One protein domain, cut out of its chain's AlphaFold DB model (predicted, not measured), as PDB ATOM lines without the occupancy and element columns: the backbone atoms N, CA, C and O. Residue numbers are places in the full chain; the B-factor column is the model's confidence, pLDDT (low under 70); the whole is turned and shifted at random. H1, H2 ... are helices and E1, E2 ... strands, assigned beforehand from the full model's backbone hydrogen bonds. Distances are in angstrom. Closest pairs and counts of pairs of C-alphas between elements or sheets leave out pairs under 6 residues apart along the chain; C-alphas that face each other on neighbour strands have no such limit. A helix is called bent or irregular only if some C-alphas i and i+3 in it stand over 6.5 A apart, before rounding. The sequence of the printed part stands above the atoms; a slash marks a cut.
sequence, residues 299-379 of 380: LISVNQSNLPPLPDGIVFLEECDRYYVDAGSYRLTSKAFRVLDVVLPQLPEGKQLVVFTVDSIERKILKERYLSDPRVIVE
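This is residues 299 to 379 of the 380 residues of an uncharacterized protein of Vibrio jasicida (UniProt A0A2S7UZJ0). What does one see first? A small sheet of three parallel strands has two helices side by side over one face and its other face bare, and a long loop, residues 299 to 321, makes a wide turn past the E1 edge. What are the parts? The printed part has 81 residues, with three named strands and two named helices in the order E1, H1, E2, H2, E3; the class is mixed, helices and strands, with under half of the residues in named elements, and the sheet runs E1, E2, E3. How large is it? It is compact, with a radius of gyration of the C-alphas of 12.2 A and spans of 31 by 29 by 17 A.

What follows the opening stretch? Residues 299 to 321 have no named element, and then come E1, residues 322 to 326, H1, residues 333 to 346, and E2, residues 352 to 356. E1 and E2 are parallel neighbours at 24 degrees, with N 323 and O 352 2.8 A apart and N 354 and O 323 2.7 A apart, within hydrogen-bond range. H1 is on the sheet at a height over the sheet of 9.3 A, over E2, and runs along the strands at 9 degrees to E2 on the local plane; the closest C-alphas of H1 and E2 are those of Leu 344 and Leu 353, 7.2 A. What comes after E2? H2, residues 360 to 369, leads to E3, residues 376 to 379, which is parallel to E2 at 28 degrees, with N 377 and O 353 2.8 A apart, within hydrogen-bond range. H2 is on the same face as H1, over E3 and along the strands at 15 degrees to E3 on the local plane, and the closest C-alphas of H2 and E3 are those of Lys 367 and Val 378, 6.0 A. How do the helices stand? H1 and H2 are close but not clearly touching, with the closest C-alphas, those of Thr 333 and Glu 362, 7.3 A apart; they run the same way at a steep tilt of 37 degrees, only just steep. Every O i to N i+4 pair is within hydrogen-bond range in H2, and 8 of 10 are in H1. What is the arrangement called? It is two layers, helices on one face of a sheet, and E1, H1, E2 and E2, H2, E3 are strand-helix-strand units, parallel neighbour strands with a helix between, each with a right-handed crossover.

Where does the printed part begin? C-alpha 299 is at (93.825, 112.262, 81.443), and E1 begins with C-alpha 322 at (90.805, 115.777, 89.377). How long are the elements? E1 is 13.1 A, H1 20.6 A, E2 12.9 A, H2 14.2 A and E3 9.9 A from first to last C-alpha. H1 is neither bent nor irregular, but only just: C-alphas 342 and 345 are 6.2 A apart. Where does E3 end? C-alpha 379 is at (99.988, 107.752, 93.288).

How far does it reach? The two C-alphas farthest apart, those of Glu 318 and Ile 361, are 32.9 A apart. Is there a cut or a long link? The printed part has no cut, and the links H1 to E2 and E2 to H2 are tight, while E1 to H1 and H2 to E3 are short. Where is confidence low? The mean pLDDT of the printed part is 73.3, and residues 299 to 321 and 328 to 331 are under 70.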
ATOM      1  N   LEU A 299      92.434 112.593  81.742       62.94
ATOM      2  CA  LEU A 299      93.825 112.262  81.443       62.94
ATOM      3  C   LEU A 299      94.441 113.364  80.583       62.94
ATOM      4  O   LEU A 299      94.048 113.595  79.442       62.94
ATOM      5  N   ILE A 300      95.477 113.998  81.108       67.06
ATOM      6  CA  ILE A 300      96.277 114.959  80.374       67.06
ATOM      7  C   ILE A 300      97.410 114.189  79.695       67.06
ATOM      8  O   ILE A 300      98.445 113.907  80.301       67.06
ATOM      9  N   SER A 301      97.200 113.829  78.425       56.41
ATOM     10  CA  SER A 301      98.229 113.217  77.578       56.41
ATOM     11  C   SER A 301      98.796 114.243  76.595       56.41
ATOM     12  O   SER A 301      98.063 114.997  75.956       56.41
ATOM     13  N   VAL A 302     100.124 114.296  76.478       54.53
ATOM     14  CA  VAL A 302     100.821 115.170  75.521       54.53
ATOM     15  C   VAL A 302     101.405 114.291  74.420       54.53
ATOM     16  O   VAL A 302     102.127 113.337  74.716       54.53
ATOM     17  N   ASN A 303     101.085 114.598  73.158       48.97
ATOM     18  CA  ASN A 303     101.456 113.798  71.988       48.97
ATOM     19  C   ASN A 303     102.972 113.487  71.974       48.97
ATOM     20  O   ASN A 303     103.812 114.383  71.907       48.97
ATOM     21  N   GLN A 304     103.325 112.200  72.076       45.81
ATOM     22  CA  GLN A 304     104.683 111.723  72.383       45.81
ATOM     23  C   GLN A 304     105.674 111.801  71.205       45.81
ATOM     24  O   GLN A 304     106.838 111.412  71.338       45.81
ATOM     25  N   SER A 305     105.225 112.265  70.040       43.62
ATOM     26  CA  SER A 305     105.887 112.007  68.761       43.62
ATOM     27  C   SER A 305     107.072 112.927  68.434       43.62
ATOM     28  O   SER A 305     107.863 112.549  67.578       43.62
ATOM     29  N   ASN A 306     107.295 114.048  69.139       36.41
ATOM     30  CA  ASN A 306     108.482 114.899  68.942       36.41
ATOM     31  C   ASN A 306     108.993 115.541  70.252       36.41
ATOM     32  O   ASN A 306     108.235 115.794  71.186       36.41
ATOM     33  N   LEU A 307     110.306 115.802  70.343       40.22
ATOM     34  CA  LEU A 307     110.877 116.704  71.364       40.22
ATOM     35  C   LEU A 307     110.174 118.077  71.233       40.22
ATOM     36  O   LEU A 307     110.203 118.632  70.138       40.22
ATOM     37  N   PRO A 308     109.504 118.613  72.272       46.38
ATOM     38  CA  PRO A 308     108.390 119.531  72.030       46.38
ATOM     39  C   PRO A 308     108.835 121.008  71.958       46.38
ATOM     40  O   PRO A 308     109.650 121.426  72.791       46.38
ATOM     41  N   PRO A 309     108.251 121.849  71.076       44.44
ATOM     42  CA  PRO A 309     107.690 123.110  71.548       44.44
ATOM     43  C   PRO A 309     106.531 122.793  72.513       44.44
ATOM     44  O   PRO A 309     105.835 121.800  72.323       44.44
ATOM     45  N   LEU A 310     106.403 123.583  73.585       46.62
ATOM     46  CA  LEU A 310     105.395 123.450  74.653       46.62
ATOM     47  C   LEU A 310     104.009 123.033  74.110       46.62
ATOM     48  O   LEU A 310     103.649 123.480  73.025       46.62
ATOM     49  N   PRO A 311     103.226 122.208  74.835       49.03
ATOM     50  CA  PRO A 311     101.871 121.880  74.401       49.03
ATOM     51  C   PRO A 311     101.045 123.167  74.286       49.03
ATOM     52  O   PRO A 311     100.858 123.875  75.277       49.03
ATOM     53  N   ASP A 312     100.582 123.474  73.074       43.47
ATOM     54  CA  ASP A 312      99.681 124.595  72.826       43.47
ATOM     55  C   ASP A 312      98.309 124.265  73.425       43.47
ATOM     56  O   ASP A 312      97.589 123.411  72.913       43.47
ATOM     57  N   GLY A 313      97.975 124.935  74.533       52.75
ATOM     58  CA  GLY A 313      96.649 124.939  75.157       52.75
ATOM     59  C   GLY A 313      96.233 123.613  75.796       52.75
ATOM     60  O   GLY A 313      95.622 122.764  75.154       52.75
ATOM     61  N   ILE A 314      96.490 123.453  77.097       61.28
ATOM     62  CA  ILE A 314      95.873 122.369  77.874       61.28
ATOM     63  C   ILE A 314      94.433 122.785  78.178       61.28
ATOM     64  O   ILE A 314      94.204 123.824  78.795       61.28
ATOM     65  N   VAL A 315      93.462 121.985  77.735       59.59
ATOM     66  CA  VAL A 315      92.036 122.231  77.988       59.59
ATOM     67  C   VAL A 315      91.616 121.485  79.252       59.59
ATOM     68  O   VAL A 315      91.810 120.275  79.358       59.59
ATOM     69  N   PHE A 316      91.031 122.212  80.204       67.12
ATOM     70  CA  PHE A 316      90.499 121.670  81.451       67.12
ATOM     71  C   PHE A 316      88.971 121.697  81.399       67.12
ATOM     72  O   PHE A 316      88.378 122.757  81.211       67.12
ATOM     73  N   LEU A 317      88.340 120.535  81.554       57.09
ATOM     74  CA  LEU A 317      86.882 120.397  81.568       57.09
ATOM     75  C   LEU A 317      86.319 120.769  82.948       57.09
ATOM     76  O   LEU A 317      86.875 120.326  83.954       57.09
ATOM     77  N   GLU A 318      85.244 121.559  83.024       55.03
ATOM     78  CA  GLU A 318      84.697 122.069  84.299       55.03
ATOM     79  C   GLU A 318      84.231 120.946  85.244       55.03
ATOM     80  O   GLU A 318      84.373 121.049  86.467       55.03
ATOM     81  N   GLU A 319      83.733 119.846  84.681       53.94
ATOM     82  CA  GLU A 319      83.236 118.661  85.381       53.94
ATOM     83  C   GLU A 319      84.335 117.813  86.042       53.94
ATOM     84  O   GLU A 319      84.046 117.005  86.924       53.94
ATOM     85  N   CYS A 320      85.600 117.992  85.656       62.31
ATOM     86  CA  CYS A 320      86.715 117.243  86.226       62.31
ATOM     87  C   CYS A 320      87.152 117.877  87.546       62.31
ATOM     88  O   CYS A 320      87.718 118.964  87.539       62.31
ATOM     89  N   ASP A 321      86.944 117.219  88.688       66.69
ATOM     90  CA  ASP A 321      87.515 117.659  89.979       66.69
ATOM     91  C   ASP A 321      88.999 117.303  90.128       66.69
ATOM     92  O   ASP A 321      89.749 117.945  90.873       66.69
ATOM     93  N   ARG A 322      89.434 116.278  89.390       75.62
ATOM     94  CA  ARG A 322      90.805 115.777  89.377       75.62
ATOM     95  C   ARG A 322      91.255 115.493  87.955       75.62
ATOM     96  O   ARG A 322      90.512 114.888  87.191       75.62
ATOM     97  N   TYR A 323      92.486 115.865  87.642       76.56
ATOM     98  CA  TYR A 323      93.133 115.588  86.363       76.56
ATOM     99  C   TYR A 323      94.292 114.634  86.566       76.56
ATOM    100  O   TYR A 323      94.960 114.696  87.591       76.56
ATOM    101  N   TYR A 324      94.545 113.766  85.597       77.19
ATOM    102  CA  TYR A 324      95.526 112.697  85.724       77.19
ATOM    103  C   TYR A 324      96.677 112.908  84.745       77.19
ATOM    104  O   TYR A 324      96.456 113.193  83.574       77.19
ATOM    105  N   VAL A 325      97.911 112.740  85.209       79.38
ATOM    106  CA  VAL A 325      99.105 112.666  84.358       79.38
ATOM    107  C   VAL A 325      99.791 111.336  84.632       79.38
ATOM    108  O   VAL A 325     100.236 111.086  85.752       79.38
ATOM    109  N   ASP A 326      99.898 110.495  83.606       75.44
ATOM    110  CA  ASP A 326     100.695 109.269  83.664       75.44
ATOM    111  C   ASP A 326     102.164 109.599  83.372       75.44
ATOM    112  O   ASP A 326     102.610 109.617  82.221       75.44
ATOM    113  N   ALA A 327     102.916 109.895  84.433       74.56
ATOM    114  CA  ALA A 327     104.345 110.176  84.357       74.56
ATOM    115  C   ALA A 327     105.147 108.944  83.893       74.56
ATOM    116  O   ALA A 327     106.127 109.099  83.162       74.56
ATOM    117  N   GLY A 328     104.681 107.735  84.231       67.88
ATOM    118  CA  GLY A 328     105.321 106.472  83.852       67.88
ATOM    119  C   GLY A 328     105.276 106.184  82.349       67.88
ATOM    120  O   GLY A 328     106.142 105.485  81.824       67.88
ATOM    121  N   SER A 329     104.315 106.766  81.627       67.56
ATOM    122  CA  SER A 329     104.226 106.650  80.163       67.56
ATOM    123  C   SER A 329     105.357 107.370  79.407       67.56
ATOM    124  O   SER A 329     105.590 107.099  78.222       67.56
ATOM    125  N   TYR A 330     106.084 108.288  80.056       68.06
ATOM    126  CA  TYR A 330     107.166 109.039  79.428       68.06
ATOM    127  C   TYR A 330     108.489 108.275  79.508       68.06
ATOM    128  O   TYR A 330     108.997 107.969  80.577       68.06
ATOM    129  N   ARG A 331     109.153 108.096  78.358       67.31
ATOM    130  CA  ARG A 331     110.481 107.448  78.290       67.31
ATOM    131  C   ARG A 331     111.593 108.156  79.082       67.31
ATOM    132  O   ARG A 331     112.657 107.580  79.266       67.31
ATOM    133  N   LEU A 332     111.402 109.422  79.456       71.31
ATOM    134  CA  LEU A 332     112.376 110.224  80.200       71.31
ATOM    135  C   LEU A 332     111.658 110.970  81.327       71.31
ATOM    136  O   LEU A 332     110.814 111.822  81.042       71.31
ATOM    137  N   THR A 333     112.070 110.754  82.576       74.62
ATOM    138  CA  THR A 333     111.534 111.456  83.758       74.62
ATOM    139  C   THR A 333     111.616 112.978  83.622       74.62
ATOM    140  O   THR A 333     110.682 113.696  83.965       74.62
ATOM    141  N   SER A 334     112.682 113.509  83.013       72.56
ATOM    142  CA  SER A 334     112.801 114.951  82.748       72.56
ATOM    143  C   SER A 334     111.696 115.494  81.831       72.56
ATOM    144  O   SER A 334     111.316 116.655  81.957       72.56
ATOM    145  N   LYS A 335     111.142 114.671  80.930       72.88
ATOM    146  CA  LYS A 335     109.980 115.048  80.112       72.88
ATOM    147  C   LYS A 335     108.693 115.028  80.928       72.88
ATOM    148  O   LYS A 335     107.941 115.993  80.831       72.88
ATOM    149  N   ALA A 336     108.476 113.996  81.747       76.31
ATOM    150  CA  ALA A 336     107.327 113.941  82.652       76.31
ATOM    151  C   ALA A 336     107.280 115.193  83.544       76.31
ATOM    152  O   ALA A 336     106.257 115.864  83.640       76.31
ATOM    153  N   PHE A 337     108.426 115.592  84.100       82.25
ATOM    154  CA  PHE A 337     108.536 116.770  84.959       82.25
ATOM    155  C   PHE A 337     108.220 118.070  84.211       82.25
ATOM    156  O   PHE A 337     107.500 118.906  84.746       82.25
ATOM    157  N   ARG A 338     108.685 118.219  82.962       76.38
ATOM    158  CA  ARG A 338     108.353 119.388  82.131       76.38
ATOM    159  C   ARG A 338     106.867 119.466  81.792       76.38
ATOM    160  O   ARG A 338     106.344 120.566  81.710       76.38
ATOM    161  N   VAL A 339     106.188 118.335  81.590       75.44
ATOM    162  CA  VAL A 339     104.731 118.333  81.379       75.44
ATOM    163  C   VAL A 339     104.022 118.824  82.636       75.44
ATOM    164  O   VAL A 339     103.193 119.722  82.545       75.44
ATOM    165  N   LEU A 340     104.405 118.320  83.809       84.38
ATOM    166  CA  LEU A 340     103.841 118.778  85.082       84.38
ATOM    167  C   LEU A 340     104.055 120.283  85.303       84.38
ATOM    168  O   LEU A 340     103.129 120.964  85.734       84.38
ATOM    169  N   ASP A 341     105.228 120.808  84.937       82.25
ATOM    170  CA  ASP A 341     105.551 122.239  85.034       82.25
ATOM    171  C   ASP A 341     104.670 123.121  84.140       82.25
ATOM    172  O   ASP A 341     104.512 124.308  84.412       82.25
ATOM    173  N   VAL A 342     104.090 122.556  83.079       77.69
ATOM    174  CA  VAL A 342     103.176 123.262  82.172       77.69
ATOM    175  C   VAL A 342     101.723 123.091  82.606       77.69
ATOM    176  O   VAL A 342     100.953 124.046  82.540       77.69
ATOM    177  N   VAL A 343     101.351 121.896  83.066       80.19
ATOM    178  CA  VAL A 343      99.990 121.555  83.501       80.19
ATOM    179  C   VAL A 343      99.620 122.275  84.791       80.19
ATOM    180  O   VAL A 343      98.574 122.911  84.871       80.19
ATOM    181  N   LEU A 344     100.475 122.176  85.810       87.06
ATOM    182  CA  LEU A 344     100.146 122.607  87.166       87.06
ATOM    183  C   LEU A 344      99.824 124.111  87.273       87.06
ATOM    184  O   LEU A 344      98.875 124.447  87.980       87.06
ATOM    185  N   PRO A 345     100.531 125.031  86.583       84.88
ATOM    186  CA  PRO A 345     100.176 126.452  86.599       84.88
ATOM    187  C   PRO A 345      98.841 126.777  85.924       84.88
ATOM    188  O   PRO A 345      98.265 127.820  86.214       84.88
ATOM    189  N   GLN A 346      98.368 125.916  85.018       80.69
ATOM    190  CA  GLN A 346      97.113 126.103  84.286       80.69
ATOM    191  C   GLN A 346      95.928 125.390  84.960       80.69
ATOM    192  O   GLN A 346      94.795 125.546  84.514       80.69
ATOM    193  N   LEU A 347      96.180 124.627  86.030       85.38
ATOM    194  CA  LEU A 347      95.157 123.896  86.768       85.38
ATOM    195  C   LEU A 347      94.125 124.876  87.364       85.38
ATOM    196  O   LEU A 347      94.521 125.759  88.134       85.38
ATOM    197  N   PRO A 348      92.821 124.723  87.059       81.62
ATOM    198  CA  PRO A 348      91.791 125.606  87.590       81.62
ATOM    199  C   PRO A 348      91.721 125.579  89.121       81.62
ATOM    200  O   PRO A 348      92.073 124.592  89.773       81.62
ATOM    201  N   GLU A 349      91.241 126.674  89.708       86.69
ATOM    202  CA  GLU A 349      91.115 126.799  91.159       86.69
ATOM    203  C   GLU A 349      90.196 125.710  91.742       86.69
ATOM    204  O   GLU A 349      89.166 125.359  91.168       86.69
ATOM    205  N   GLY A 350      90.591 125.142  92.885       83.94
ATOM    206  CA  GLY A 350      89.846 124.075  93.561       83.94
ATOM    207  C   GLY A 350      90.011 122.674  92.959       83.94
ATOM    208  O   GLY A 350      89.576 121.705  93.581       83.94
ATOM    209  N   LYS A 351      90.669 122.535  91.803       83.69
ATOM    210  CA  LYS A 351      90.921 121.243  91.152       83.69
ATOM    211  C   LYS A 351      92.242 120.621  91.613       83.69
ATOM    212  O   LYS A 351      93.139 121.323  92.086       83.69
ATOM    213  N   GLN A 352      92.374 119.299  91.481       85.81
ATOM    214  CA  GLN A 352      93.598 118.569  91.851       85.81
ATOM    215  C   GLN A 352      94.256 117.892  90.642       85.81
ATOM    216  O   GLN A 352      93.584 117.458  89.712       85.81
ATOM    217  N   LEU A 353      95.577 117.760  90.677       87.69
ATOM    218  CA  LEU A 353      96.385 117.019  89.719       87.69
ATOM    219  C   LEU A 353      96.892 115.729  90.372       87.69
ATOM    220  O   LEU A 353      97.625 115.762  91.358       87.69
ATOM    221  N   VAL A 354      96.525 114.588  89.812       85.19
ATOM    222  CA  VAL A 354      96.993 113.269  90.219       85.19
ATOM    223  C   VAL A 354      98.098 112.832  89.267       85.19
ATOM    224  O   VAL A 354      97.882 112.682  88.067       85.19
ATOM    225  N   VAL A 355      99.293 112.617  89.801       84.88
ATOM    226  CA  VAL A 355     100.444 112.132  89.042       84.88
ATOM    227  C   VAL A 355     100.638 110.657  89.355       84.88
ATOM    228  O   VAL A 355     100.896 110.298  90.505       84.88
ATOM    229  N   PHE A 356     100.506 109.811  88.339       80.69
ATOM    230  CA  PHE A 356     100.671 108.368  88.458       80.69
ATOM    231  C   PHE A 356     102.027 107.931  87.901       80.69
ATOM    232  O   PHE A 356     102.411 108.332  86.803       80.69
ATOM    233  N   THR A 357     102.747 107.101  88.654       74.81
ATOM    234  CA  THR A 357     103.924 106.382  88.151       74.81
ATOM    235  C   THR A 357     104.147 105.087  88.921       74.81
ATOM    236  O   THR A 357     104.115 105.059  90.153       74.81
ATOM    237  N   VAL A 358     104.425 104.005  88.196       74.88
ATOM    238  CA  VAL A 358     104.791 102.716  88.802       74.88
ATOM    239  C   VAL A 358     106.243 102.700  89.296       74.88
ATOM    240  O   VAL A 358     106.581 101.905  90.176       74.88
ATOM    241  N   ASP A 359     107.103 103.608  88.815       78.19
ATOM    242  CA  ASP A 359     108.507 103.688  89.228       78.19
ATOM    243  C   ASP A 359     108.621 104.245  90.658       78.19
ATOM    244  O   ASP A 359     108.277 105.389  90.958       78.19
ATOM    245  N   SER A 360     109.118 103.414  91.578       79.50
ATOM    246  CA  SER A 360     109.277 103.770  92.993       79.50
ATOM    247  C   SER A 360     110.248 104.934  93.253       79.50
ATOM    248  O   SER A 360     110.030 105.697  94.198       79.50
ATOM    249  N   ILE A 361     111.288 105.099  92.428       84.62
ATOM    250  CA  ILE A 361     112.267 106.185  92.547       84.62
ATOM    251  C   ILE A 361     111.626 107.482  92.052       84.62
ATOM    252  O   ILE A 361     111.649 108.487  92.765       84.62
ATOM    253  N   GLU A 362     110.988 107.446  90.882       82.06
ATOM    254  CA  GLU A 362     110.276 108.597  90.316       82.06
ATOM    255  C   GLU A 362     109.166 109.083  91.257       82.06
ATOM    256  O   GLU A 362     109.079 110.272  91.571       82.06
ATOM    257  N   ARG A 363     108.384 108.152  91.811       87.06
ATOM    258  CA  ARG A 363     107.336 108.428  92.800       87.06
ATOM    259  C   ARG A 363     107.873 109.133  94.040       87.06
ATOM    260  O   ARG A 363     107.231 110.052  94.545       87.06
ATOM    261  N   LYS A 364     109.032 108.705  94.552       86.56
ATOM    262  CA  LYS A 364     109.670 109.331  95.718       86.56
ATOM    263  C   LYS A 364     110.059 110.778  95.410       86.56
ATOM    264  O   LYS A 364     109.710 111.665  96.182       86.56
ATOM    265  N   ILE A 365     110.696 111.017  94.263       89.38
ATOM    266  CA  ILE A 365     111.108 112.361  93.829       89.38
ATOM    267  C   ILE A 365     109.882 113.265  93.630       89.38
ATOM    268  O   ILE A 365     109.882 114.410  94.076       89.38
ATOM    269  N   LEU A 366     108.815 112.759  93.004       87.88
ATOM    270  CA  LEU A 366     107.567 113.503  92.806       87.88
ATOM    271  C   LEU A 366     106.891 113.861  94.138       87.88
ATOM    272  O   LEU A 366     106.445 114.995  94.307       87.88
ATOM    273  N   LYS A 367     106.852 112.932  95.104       88.94
ATOM    274  CA  LYS A 367     106.321 113.197  96.454       88.94
ATOM    275  C   LYS A 367     107.124 114.260  97.194       88.94
ATOM    276  O   LYS A 367     106.531 115.114  97.840       88.94
ATOM    277  N   GLU A 368     108.451 114.218  97.100       90.75
ATOM    278  CA  GLU A 368     109.324 115.237  97.695       90.75
ATOM    279  C   GLU A 368     109.121 116.603  97.025       90.75
ATOM    280  O   GLU A 368     109.000 117.614  97.714       90.75
ATOM    281  N   ARG A 369     109.010 116.630  95.691       89.31
ATOM    282  CA  ARG A 369     108.823 117.856  94.905       89.31
ATOM    283  C   ARG A 369     107.526 118.589  95.241       89.31
ATOM    284  O   ARG A 369     107.534 119.813  95.328       89.31
ATOM    285  N   TYR A 370     106.429 117.854  95.404       91.31
ATOM    286  CA  TYR A 370     105.093 118.427  95.602       91.31
ATOM    287  C   TYR A 370     104.573 118.291  97.034       91.31
ATOM    288  O   TYR A 370     103.383 118.465  97.275       91.31
ATOM    289  N   LEU A 371     105.456 118.026  98.001       87.25
ATOM    290  CA  LEU A 371     105.093 117.813  99.405       87.25
ATOM    291  C   LEU A 371     104.247 118.956  99.996       87.25
ATOM    292  O   LEU A 371     103.410 118.724 100.864       87.25
ATOM    293  N   SER A 372     104.483 120.185  99.535       85.19
ATOM    294  CA  SER A 372     103.812 121.397 100.010       85.19
ATOM    295  C   SER A 372     102.673 121.887  99.114       85.19
ATOM    296  O   SER A 372     102.063 122.898  99.454       85.19
ATOM    297  N   ASP A 373     102.398 121.239  97.975       89.62
ATOM    298  CA  ASP A 373     101.309 121.647  97.080       89.62
ATOM    299  C   ASP A 373     100.094 120.720  97.270       89.62
ATOM    300  O   ASP A 373     100.079 119.608  96.741       89.62
ATOM    301  N   PRO A 374      99.046 121.152  98.000       86.81
ATOM    302  CA  PRO A 374      97.875 120.318  98.279       86.81
ATOM    303  C   PRO A 374      97.028 120.029  97.032       86.81
ATOM    304  O   PRO A 374      96.104 119.210  97.082       86.81
ATOM    305  N   ARG A 375      97.316 120.700  95.912       90.38
ATOM    306  CA  ARG A 375      96.659 120.444  94.632       90.38
ATOM    307  C   ARG A 375      97.227 119.206  93.954       90.38
ATOM    308  O   ARG A 375      96.568 118.690  93.064       90.38
ATOM    309  N   VAL A 376      98.403 118.713  94.350       89.44
ATOM    310  CA  VAL A 376      99.060 117.575  93.696       89.44
ATOM    311  C   VAL A 376      99.001 116.325  94.571       89.44
ATOM    312  O   VAL A 376      99.392 116.336  95.735       89.44
ATOM    313  N   ILE A 377      98.552 115.214  93.992       86.38
ATOM    314  CA  ILE A 377      98.537 113.891  94.623       86.38
ATOM    315  C   ILE A 377      99.430 112.968  93.803       86.38
ATOM    316  O   ILE A 377      99.255 112.849  92.596       86.38
ATOM    317  N   VAL A 378     100.380 112.290  94.447       82.88
ATOM    318  CA  VAL A 378     101.278 111.340  93.771       82.88
ATOM    319  C   VAL A 378     100.897 109.911  94.153       82.88
ATOM    320  O   VAL A 378     101.073 109.500  95.306       82.88
ATOM    321  N   GLU A 379     100.404 109.155  93.173       78.44
ATOM    322  CA  GLU A 379      99.988 107.752  93.288       78.44
ATOM    323  C   GLU A 379     100.946 106.828  92.514       78.44
ATOM    324  O   GLU A 379     101.753 107.287  91.704       78.44
TER     325      GLU A 379